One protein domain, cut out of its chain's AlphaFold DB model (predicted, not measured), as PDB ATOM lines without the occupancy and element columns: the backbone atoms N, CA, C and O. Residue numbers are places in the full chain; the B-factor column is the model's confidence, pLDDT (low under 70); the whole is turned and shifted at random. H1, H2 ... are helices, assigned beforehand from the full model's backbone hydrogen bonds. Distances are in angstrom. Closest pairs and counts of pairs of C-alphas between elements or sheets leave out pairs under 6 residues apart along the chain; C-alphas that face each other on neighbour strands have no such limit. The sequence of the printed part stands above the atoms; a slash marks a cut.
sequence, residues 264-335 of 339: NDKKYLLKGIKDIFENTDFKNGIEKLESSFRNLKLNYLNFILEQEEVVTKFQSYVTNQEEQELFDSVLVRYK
ATOM      1  N   ASN A 264       0.801  38.486   1.837       83.50
ATOM      2  CA  ASN A 264       0.233  38.677   0.500       83.50
ATOM      3  C   ASN A 264       1.079  39.588  -0.414       83.50
ATOM      4  O   ASN A 264       0.586  40.069  -1.435       83.50
ATOM      5  N   ASP A 265       2.338  39.841  -0.054       86.81
ATOM      6  CA  ASP A 265       3.217  40.758  -0.769       86.81
ATOM      7  C   ASP A 265       3.882  40.041  -1.946       86.81
ATOM      8  O   ASP A 265       4.695  39.120  -1.786       86.81
ATOM      9  N   LYS A 266       3.543  40.495  -3.154       85.88
ATOM     10  CA  LYS A 266       4.033  39.941  -4.417       85.88
ATOM     11  C   LYS A 266       5.557  39.928  -4.518       85.88
ATOM     12  O   LYS A 266       6.095  39.082  -5.227       85.88
ATOM     13  N   LYS A 267       6.275  40.793  -3.793       90.12
ATOM     14  CA  LYS A 267       7.744  40.782  -3.815       90.12
ATOM     15  C   LYS A 267       8.309  39.420  -3.396       90.12
ATOM     16  O   LYS A 267       9.292  38.968  -3.975       90.12
ATOM     17  N   TYR A 268       7.686  38.750  -2.421       90.50
ATOM     18  CA  TYR A 268       8.141  37.440  -1.952       90.50
ATOM     19  C   TYR A 268       7.800  36.344  -2.957       90.50
ATOM     20  O   TYR A 268       8.619  35.463  -3.189       90.50
ATOM     21  N   LEU A 269       6.647  36.449  -3.624       88.19
ATOM     22  CA  LEU A 269       6.284  35.564  -4.729       88.19
ATOM     23  C   LEU A 269       7.332  35.621  -5.853       88.19
ATOM     24  O   LEU A 269       7.847  34.588  -6.270       88.19
ATOM     25  N   LEU A 270       7.694  36.824  -6.302       88.69
ATOM     26  CA  LEU A 270       8.683  37.008  -7.367       88.69
ATOM     27  C   LEU A 270      10.088  36.556  -6.951       88.69
ATOM     28  O   LEU A 270      10.784  35.946  -7.760       88.69
ATOM     29  N   LYS A 271      10.495  36.807  -5.698       90.25
ATOM     30  CA  LYS A 271      11.756  36.285  -5.145       90.25
ATOM     31  C   LYS A 271      11.775  34.756  -5.126       90.25
ATOM     32  O   LYS A 271      12.722  34.173  -5.631       90.25
ATOM     33  N   GLY A 272      10.713  34.112  -4.638       89.50
ATOM     34  CA  GLY A 272      10.613  32.649  -4.601       89.50
ATOM     35  C   GLY A 272      10.666  32.004  -5.986       89.50
ATOM     36  O   GLY A 272      11.315  30.976  -6.160       89.50
ATOM     37  N   ILE A 273      10.037  32.625  -6.990       89.69
ATOM     38  CA  ILE A 273      10.161  32.192  -8.390       89.69
ATOM     39  C   ILE A 273      11.608  32.362  -8.859       89.69
ATOM     40  O   ILE A 273      12.195  31.418  -9.383       89.69
ATOM     41  N   LYS A 274      12.200  33.544  -8.652       90.62
ATOM     42  CA  LYS A 274      13.572  33.829  -9.081       90.62
ATOM     43  C   LYS A 274      14.561  32.818  -8.501       90.62
ATOM     44  O   LYS A 274      15.293  32.223  -9.276       90.62
ATOM     45  N   ASP A 275      14.520  32.562  -7.199       89.44
ATOM     46  CA  ASP A 275      15.421  31.622  -6.521       89.44
ATOM     47  C   ASP A 275      15.375  30.202  -7.103       89.44
ATOM     48  O   ASP A 275      16.389  29.505  -7.140       89.44
ATOM     49  N   ILE A 276      14.213  29.763  -7.595       90.19
ATOM     50  CA  ILE A 276      14.070  28.440  -8.209       90.19
ATOM     51  C   ILE A 276      14.673  28.414  -9.619       90.19
ATOM     52  O   ILE A 276      15.391  27.467  -9.954       90.19
ATOM     53  N   PHE A 277      14.397  29.433 -10.435       89.88
ATOM     54  CA  PHE A 277      14.765  29.455 -11.857       89.88
ATOM     55  C   PHE A 277      16.115  30.116 -12.161       89.88
ATOM     56  O   PHE A 277      16.643  29.930 -13.249       89.88
ATOM     57  N   GLU A 278      16.718  30.859 -11.231       84.75
ATOM     58  CA  GLU A 278      17.981  31.577 -11.470       84.75
ATOM     59  C   GLU A 278      19.154  30.634 -11.783       84.75
ATOM     60  O   GLU A 278      20.087  31.038 -12.467       84.75
ATOM     61  N   ASN A 279      19.081  29.368 -11.354       81.75
ATOM     62  CA  ASN A 279      20.115  28.354 -11.601       81.75
ATOM     63  C   ASN A 279      19.543  26.990 -12.034       81.75
ATOM     64  O   ASN A 279      20.153  25.949 -11.784       81.75
ATOM     65  N   THR A 280      18.346  26.969 -12.622       88.06
ATOM     66  CA  THR A 280      17.674  25.726 -13.027       88.06
ATOM     67  C   THR A 280      16.998  25.924 -14.381       88.06
ATOM     68  O   THR A 280      16.395  26.972 -14.595       88.06
ATOM     69  N   ASP A 281      17.055  24.926 -15.269       89.69
ATOM     70  CA  ASP A 281      16.240  24.934 -16.493       89.69
ATOM     71  C   ASP A 281      14.737  24.961 -16.177       89.69
ATOM     72  O   ASP A 281      14.304  24.677 -15.050       89.69
ATOM     73  N   PHE A 282      13.924  25.322 -17.171       90.31
ATOM     74  CA  PHE A 282      12.510  25.584 -16.941       90.31
ATOM     75  C   PHE A 282      11.772  24.342 -16.421       90.31
ATOM     76  O   PHE A 282      10.983  24.425 -15.475       90.31
ATOM     77  N   LYS A 283      12.069  23.168 -16.984       90.25
ATOM     78  CA  LYS A 283      11.432  21.902 -16.603       90.25
ATOM     79  C   LYS A 283      11.720  21.542 -15.148       90.25
ATOM     80  O   LYS A 283      10.790  21.346 -14.362       90.25
ATOM     81  N   ASN A 284      12.993  21.511 -14.770       91.56
ATOM     82  CA  ASN A 284      13.417  21.209 -13.407       91.56
ATOM     83  C   ASN A 284      12.926  22.284 -12.419       91.56
ATOM     84  O   ASN A 284      12.614  21.974 -11.267       91.56
ATOM     85  N   GLY A 285      12.817  23.546 -12.849       91.38
ATOM     86  CA  GLY A 285      12.230  24.623 -12.051       91.38
ATOM     87  C   GLY A 285      10.745  24.396 -11.746       91.38
ATOM     88  O   GLY A 285      10.325  24.521 -10.592       91.38
ATOM     89  N   ILE A 286       9.955  23.980 -12.741       90.38
ATOM     90  CA  ILE A 286       8.542  23.610 -12.556       90.38
ATOM     91  C   ILE A 286       8.400  22.406 -11.618       90.38
ATOM     92  O   ILE A 286       7.587  22.449 -10.694       90.38
ATOM     93  N   GLU A 287       9.220  21.366 -11.779       90.12
ATOM     94  CA  GLU A 287       9.201  20.199 -10.885       90.12
ATOM     95  C   GLU A 287       9.537  20.583  -9.429       90.12
ATOM     96  O   GLU A 287       8.867  20.144  -8.485       90.12
ATOM     97  N   LYS A 288      10.523  21.471  -9.226       89.69
ATOM     98  CA  LYS A 288      10.862  22.026  -7.903       89.69
ATOM     99  C   LYS A 288       9.709  22.834  -7.304       89.69
ATOM    100  O   LYS A 288       9.438  22.700  -6.107       89.69
ATOM    101  N   LEU A 289       9.015  23.643  -8.103       88.56
ATOM    102  CA  LEU A 289       7.830  24.389  -7.672       88.56
ATOM    103  C   LEU A 289       6.689  23.462  -7.255       88.56
ATOM    104  O   LEU A 289       6.149  23.608  -6.159       88.56
ATOM    105  N   GLU A 290       6.338  22.488  -8.095       88.12
ATOM    106  CA  GLU A 290       5.280  21.522  -7.791       88.12
ATOM    107  C   GLU A 290       5.595  20.734  -6.511       88.12
ATOM    108  O   GLU A 290       4.709  20.523  -5.677       88.12
ATOM    109  N   SER A 291       6.862  20.354  -6.312       88.06
ATOM    110  CA  SER A 291       7.341  19.709  -5.084       88.06
ATOM    111  C   SER A 291       7.207  20.624  -3.858       88.06
ATOM    112  O   SER A 291       6.632  20.224  -2.843       88.06
ATOM    113  N   SER A 292       7.643  21.882  -3.970       87.50
ATOM    114  CA  SER A 292       7.518  22.909  -2.922       87.50
ATOM    115  C   SER A 292       6.059  23.105  -2.503       87.50
ATOM    116  O   SER A 292       5.709  23.055  -1.324       87.50
ATOM    117  N   PHE A 293       5.163  23.238  -3.479       85.88
ATOM    118  CA  PHE A 293       3.732  23.417  -3.254       85.88
ATOM    119  C   PHE A 293       3.068  22.183  -2.647       85.88
ATOM    120  O   PHE A 293       2.241  22.313  -1.740       85.88
ATOM    121  N   ARG A 294       3.477  20.982  -3.068       84.06
ATOM    122  CA  ARG A 294       3.035  19.726  -2.454       84.06
ATOM    123  C   ARG A 294       3.469  19.634  -0.990       84.06
ATOM    124  O   ARG A 294       2.642  19.272  -0.156       84.06
ATOM    125  N   ASN A 295       4.705  20.021  -0.669       82.62
ATOM    126  CA  ASN A 295       5.227  20.036   0.702       82.62
ATOM    127  C   ASN A 295       4.469  21.027   1.591       82.62
ATOM    128  O   ASN A 295       4.067  20.692   2.703       82.62
ATOM    129  N   LEU A 296       4.175  22.215   1.061       78.56
ATOM    130  CA  LEU A 296       3.346  23.214   1.737       78.56
ATOM    131  C   LEU A 296       1.861  22.817   1.803       78.56
ATOM    132  O   LEU A 296       1.093  23.450   2.535       78.56
ATOM    133  N   LYS A 297       1.462  21.784   1.047       76.38
ATOM    134  CA  LYS A 297       0.088  21.301   0.842       76.38
ATOM    135  C   LYS A 297      -0.842  22.383   0.297       76.38
ATOM    136  O   LYS A 297      -1.972  22.554   0.753       76.38
ATOM    137  N   LEU A 298      -0.345  23.132  -0.683       70.94
ATOM    138  CA  LEU A 298      -1.027  24.251  -1.329       70.94
ATOM    139  C   LEU A 298      -1.036  24.061  -2.837       70.94
ATOM    140  O   LEU A 298      -0.064  23.580  -3.399       70.94
ATOM    141  N   ASN A 299      -2.104  24.487  -3.507       66.56
ATOM    142  CA  ASN A 299      -2.138  24.516  -4.966       66.56
ATOM    143  C   ASN A 299      -1.908  25.950  -5.466       66.56
ATOM    144  O   ASN A 299      -2.865  26.666  -5.760       66.56
ATOM    145  N   TYR A 300      -0.647  26.394  -5.468       73.94
ATOM    146  CA  TYR A 300      -0.299  27.780  -5.795       73.94
ATOM    147  C   TYR A 300      -0.351  28.107  -7.277       73.94
ATOM    148  O   TYR A 300      -0.738  29.225  -7.606       73.94
ATOM    149  N   LEU A 301      -0.009  27.153  -8.151       79.81
ATOM    150  CA  LEU A 301       0.057  27.387  -9.597       79.81
ATOM    151  C   LEU A 301      -1.254  27.967 -10.130       79.81
ATOM    152  O   LEU A 301      -1.222  28.968 -10.836       79.81
ATOM    153  N   ASN A 302      -2.397  27.437  -9.685       78.38
ATOM    154  CA  ASN A 302      -3.704  27.954 -10.092       78.38
ATOM    155  C   ASN A 302      -3.896  29.444  -9.799       78.38
ATOM    156  O   ASN A 302      -4.503  30.144 -10.595       78.38
ATOM    157  N   PHE A 303      -3.408  29.918  -8.653       77.38
ATOM    158  CA  PHE A 303      -3.633  31.287  -8.200       77.38
ATOM    159  C   PHE A 303      -2.574  32.259  -8.725       77.38
ATOM    160  O   PHE A 303      -2.875  33.393  -9.080       77.38
ATOM    161  N   ILE A 304      -1.310  31.837  -8.772       82.31
ATOM    162  CA  ILE A 304      -0.224  32.732  -9.188       82.31
ATOM    163  C   ILE A 304      -0.206  32.923 -10.708       82.31
ATOM    164  O   ILE A 304       0.153  34.001 -11.163       82.31
ATOM    165  N   LEU A 305      -0.659  31.933 -11.489       85.69
ATOM    166  CA  LEU A 305      -0.765  32.035 -12.952       85.69
ATOM    167  C   LEU A 305      -1.979  32.858 -13.428       85.69
ATOM    168  O   LEU A 305      -2.102  33.143 -14.620       85.69
ATOM    169  N   GLU A 306      -2.861  33.283 -12.518       82.31
ATOM    170  CA  GLU A 306      -3.857  34.328 -12.803       82.31
ATOM    171  C   GLU A 306      -3.208  35.723 -12.875       82.31
ATOM    172  O   GLU A 306      -3.779  36.639 -13.463       82.31
ATOM    173  N   GLN A 307      -2.005  35.901 -12.318       85.44
ATOM    174  CA  GLN A 307      -1.308  37.186 -12.293       85.44
ATOM    175  C   GLN A 307      -0.411  37.337 -13.528       85.44
ATOM    176  O   GLN A 307       0.582  36.631 -13.680       85.44
ATOM    177  N   GLU A 308      -0.730  38.298 -14.395       87.12
ATOM    178  CA  GLU A 308      -0.023  38.531 -15.665       87.12
ATOM    179  C   GLU A 308       1.483  38.784 -15.497       87.12
ATOM    180  O   GLU A 308       2.298  38.288 -16.273       87.12
ATOM    181  N   GLU A 309       1.871  39.496 -14.441       86.25
ATOM    182  CA  GLU A 309       3.276  39.747 -14.106       86.25
ATOM    183  C   GLU A 309       4.033  38.448 -13.793       86.25
ATOM    184  O   GLU A 309       5.166  38.257 -14.231       86.25
ATOM    185  N   VAL A 310       3.390  37.520 -13.077       86.44
ATOM    186  CA  VAL A 310       3.962  36.206 -12.768       86.44
ATOM    187  C   VAL A 310       4.100  35.398 -14.050       86.44
ATOM    188  O   VAL A 310       5.171  34.861 -14.306       86.44
ATOM    189  N   VAL A 311       3.062  35.364 -14.890       89.06
ATOM    190  CA  VAL A 311       3.092  34.686 -16.197       89.06
ATOM    191  C   VAL A 311       4.231  35.224 -17.066       89.06
ATOM    192  O   VAL A 311       5.038  34.442 -17.562       89.06
ATOM    193  N   THR A 312       4.360  36.548 -17.174       89.75
ATOM    194  CA  THR A 312       5.467  37.211 -17.883       89.75
ATOM    195  C   THR A 312       6.820  36.800 -17.299       89.75
ATOM    196  O   THR A 312       7.769  36.527 -18.034       89.75
ATOM    197  N   LYS A 313       6.915  36.701 -15.969       88.81
ATOM    198  CA  LYS A 313       8.143  36.279 -15.301       88.81
ATOM    199  C   LYS A 313       8.496  34.822 -15.610       88.81
ATOM    200  O   LYS A 313       9.654  34.560 -15.916       88.81
ATOM    201  N   PHE A 314       7.534  33.899 -15.592       89.12
ATOM    202  CA  PHE A 314       7.742  32.507 -16.010       89.12
ATOM    203  C   PHE A 314       8.192  32.418 -17.471       89.12
ATOM    204  O   PHE A 314       9.181  31.751 -17.757       89.12
ATOM    205  N   GLN A 315       7.529  33.152 -18.369       90.50
ATOM    206  CA  GLN A 315       7.876  33.200 -19.789       90.50
ATOM    207  C   GLN A 315       9.320  33.678 -20.021       90.50
ATOM    208  O   GLN A 315       9.974  33.204 -20.943       90.50
ATOM    209  N   SER A 316       9.851  34.565 -19.169       92.00
ATOM    210  CA  SER A 316      11.248  35.025 -19.264       92.00
ATOM    211  C   SER A 316      12.301  33.944 -18.974       92.00
ATOM    212  O   SER A 316      13.470  34.149 -19.289       92.00
ATOM    213  N   TYR A 317      11.904  32.813 -18.380       92.06
ATOM    214  CA  TYR A 317      12.779  31.667 -18.109       92.06
ATOM    215  C   TYR A 317      12.684  30.565 -19.170       92.06
ATOM    216  O   TYR A 317      13.419  29.588 -19.089       92.06
ATOM    217  N   VAL A 318      11.794  30.713 -20.153       91.81
ATOM    218  CA  VAL A 318      11.664  29.792 -21.284       91.81
ATOM    219  C   VAL A 318      12.691  30.172 -22.345       91.81
ATOM    220  O   VAL A 318      12.693  31.298 -22.842       91.81
ATOM    221  N   THR A 319      13.570  29.238 -22.699       91.88
ATOM    222  CA  THR A 319      14.713  29.492 -23.593       91.88
ATOM    223  C   THR A 319      14.628  28.760 -24.928       91.88
ATOM    224  O   THR A 319      15.310  29.140 -25.880       91.88
ATOM    225  N   ASN A 320      13.797  27.721 -25.021       92.81
ATOM    226  CA  ASN A 320      13.672  26.882 -26.210       92.81
ATOM    227  C   ASN A 320      12.224  26.409 -26.444       92.81
ATOM    228  O   ASN A 320      11.330  26.653 -25.635       92.81
ATOM    229  N   GLN A 321      11.994  25.741 -27.578       92.69
ATOM    230  CA  GLN A 321      10.659  25.312 -28.001       92.69
ATOM    231  C   GLN A 321      10.052  24.226 -27.096       92.69
ATOM    232  O   GLN A 321       8.859  24.287 -26.813       92.69
ATOM    233  N   GLU A 322      10.846  23.276 -26.595       92.38
ATOM    234  CA  GLU A 322      10.348  22.240 -25.674       92.38
ATOM    235  C   GLU A 322       9.868  22.859 -24.351       92.38
ATOM    236  O   GLU A 322       8.825  22.489 -23.810       92.38
ATOM    237  N   GLU A 323      10.604  23.847 -23.839       92.62
ATOM    238  CA  GLU A 323      10.210  24.607 -22.652       92.62
ATOM    239  C   GLU A 323       8.964  25.467 -22.902       92.62
ATOM    240  O   GLU A 323       8.139  25.608 -21.998       92.62
ATOM    241  N   GLN A 324       8.788  25.997 -24.118       92.88
ATOM    242  CA  GLN A 324       7.580  26.731 -24.502       92.88
ATOM    243  C   GLN A 324       6.350  25.820 -24.493       92.88
ATOM    244  O   GLN A 324       5.334  26.167 -23.893       92.88
ATOM    245  N   GLU A 325       6.452  24.631 -25.087       92.88
ATOM    246  CA  GLU A 325       5.371  23.640 -25.085       92.88
ATOM    247  C   GLU A 325       5.014  23.202 -23.654       92.88
ATOM    248  O   GLU A 325       3.836  23.063 -23.306       92.88
ATOM    249  N   LEU A 326       6.023  23.043 -22.786       92.00
ATOM    250  CA  LEU A 326       5.807  22.763 -21.368       92.00
ATOM    251  C   LEU A 326       5.113  23.931 -20.654       92.00
ATOM    252  O   LEU A 326       4.181  23.698 -19.882       92.00
ATOM    253  N   PHE A 327       5.537  25.171 -20.892       92.56
ATOM    254  CA  PHE A 327       4.912  26.351 -20.298       92.56
ATOM    255  C   PHE A 327       3.441  26.482 -20.700       92.56
ATOM    256  O   PHE A 327       2.584  26.656 -19.829       92.56
ATOM    257  N   ASP A 328       3.127  26.309 -21.984       91.31
ATOM    258  CA  ASP A 328       1.755  26.344 -22.493       91.31
ATOM    259  C   ASP A 328       0.902  25.234 -21.857       91.31
ATOM    260  O   ASP A 328      -0.230  25.474 -21.428       91.31
ATOM    261  N   SER A 329       1.464  24.031 -21.696       90.81
ATOM    262  CA  SER A 329       0.813  22.921 -20.988       90.81
ATOM    263  C   SER A 329       0.522  23.253 -19.518       90.81
ATOM    264  O   SER A 329      -0.589  23.017 -19.030       90.81
ATOM    265  N   VAL A 330       1.485  23.851 -18.806       88.56
ATOM    266  CA  VAL A 330       1.328  24.309 -17.415       88.56
ATOM    267  C   VAL A 330       0.234  25.374 -17.317       88.56
ATOM    268  O   VAL A 330      -0.623  25.287 -16.433       88.56
ATOM    269  N   LEU A 331       0.209  26.342 -18.239       88.44
ATOM    270  CA  LEU A 331      -0.837  27.360 -18.301       88.44
ATOM    271  C   LEU A 331      -2.215  26.734 -18.512       88.44
ATOM    272  O   LEU A 331      -3.125  27.032 -17.745       88.44
ATOM    273  N   VAL A 332      -2.377  25.832 -19.483       87.25
ATOM    274  CA  VAL A 332      -3.660  25.153 -19.744       87.25
ATOM    275  C   VAL A 332      -4.113  24.325 -18.541       87.25
ATOM    276  O   VAL A 332      -5.296  24.309 -18.204       87.25
ATOM    277  N   ARG A 333      -3.179  23.637 -17.877       84.81
ATOM    278  CA  ARG A 333      -3.477  22.748 -16.750       84.81
ATOM    279  C   ARG A 333      -3.928  23.499 -15.499       84.81
ATOM    280  O   ARG A 333      -4.806  23.006 -14.791       84.81
ATOM    281  N   TYR A 334      -3.301  24.634 -15.199       82.69
ATOM    282  CA  TYR A 334      -3.453  25.302 -13.905       82.69
ATOM    283  C   TYR A 334      -4.178  26.653 -13.980       82.69
ATOM    284  O   TYR A 334      -4.879  27.022 -13.038       82.69
ATOM    285  N   LYS A 335      -4.094  27.393 -15.090       76.88
ATOM    286  CA  LYS A 335      -4.870  28.628 -15.246       76.88
ATOM    287  C   LYS A 335      -6.336  28.244 -15.422       76.88
ATOM    288  O   LYS A 335      -6.720  27.666 -16.438       76.88
TER     289      LYS A 335
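AT A GLANCE: This is residues 264 to 335 of the 339 residues of an uncharacterized protein of Mesoplasma syrphidae (UniProt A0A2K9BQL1). Four helices, H1, H2, H5 and H4 in that order round the ring, stand about a common middle with few contacts between them, and the short H3 caps the end where H1 and H4 begin and H2 and H5 end. H1 and H4 run nearly side by side in one direction, while H2 and H5 run broadly back the other way and open from each other like a narrow V. The printed part has 72 residues, with five named helices in the order H1, H2, H3, H4, H5 and no named strand, and its class is all helix. The whole is compact, with a radius of gyration of the C-alphas of 11.4 A, and it is rounded, spanning 33 by 25 by 23 A.

IN THESE COORDINATES: Find C-alpha 266 at (4.033, 39.941, -4.417); from there H1, residues 266 to 277, runs 16.7 A to C-alpha 277. Next look at H2, residues 282 to 296, the longest helix by residues, which begins at (12.510, 25.584, -16.941) and covers 20.9 A. H3 is residues 301 to 304, 5.4 A long, and H4 is residues 308 to 315, 10.4 A long. H5, residues 321 to 334, runs 19.9 A and ends at C-alpha 334, at (-3.453, 25.302, -13.905).

HOW THE PARTS SIT: Start at Phe 277: its C-alpha is 5.5 A from that of Gly 285, the closest pair of H1 and H2, which touch at a steep tilt of 55 degrees, opposite ways. Here H1 takes part with residues 276 to 277 alone and H2 with residues 285 to 289 alone. H2 and H5 only just touch, with 3 pairs of C-alphas within 8 A, the closest being Phe 282 and Glu 323 at 6.2 A; they run the same way at a shallow tilt of 27 degrees. H1 and H4 are close but not clearly touching, with the C-alphas of Leu 270 and Val 310 closest at 7.2 A, the same way at a shallow tilt of 8 degrees. For H3, look at Asn 302, whose C-alpha is 4.7 A from that of Tyr 334, the closest pair with H5; these two are close but not clearly touching. H1 and H5 are apart. In H1, H2, H4 and H5 every O i to N i+4 pair is within hydrogen-bond range; H3 is too short for such a pair.

THE WHOLE: The two C-alphas farthest apart, those of Asn 264 and Gln 321, are 33.2 A from each other. The printed part runs from 264 to 335 without a cut, and its four links between helices are tight. The mean pLDDT of the printed part is 87.1, and residue 299 is the one printed residue under 70.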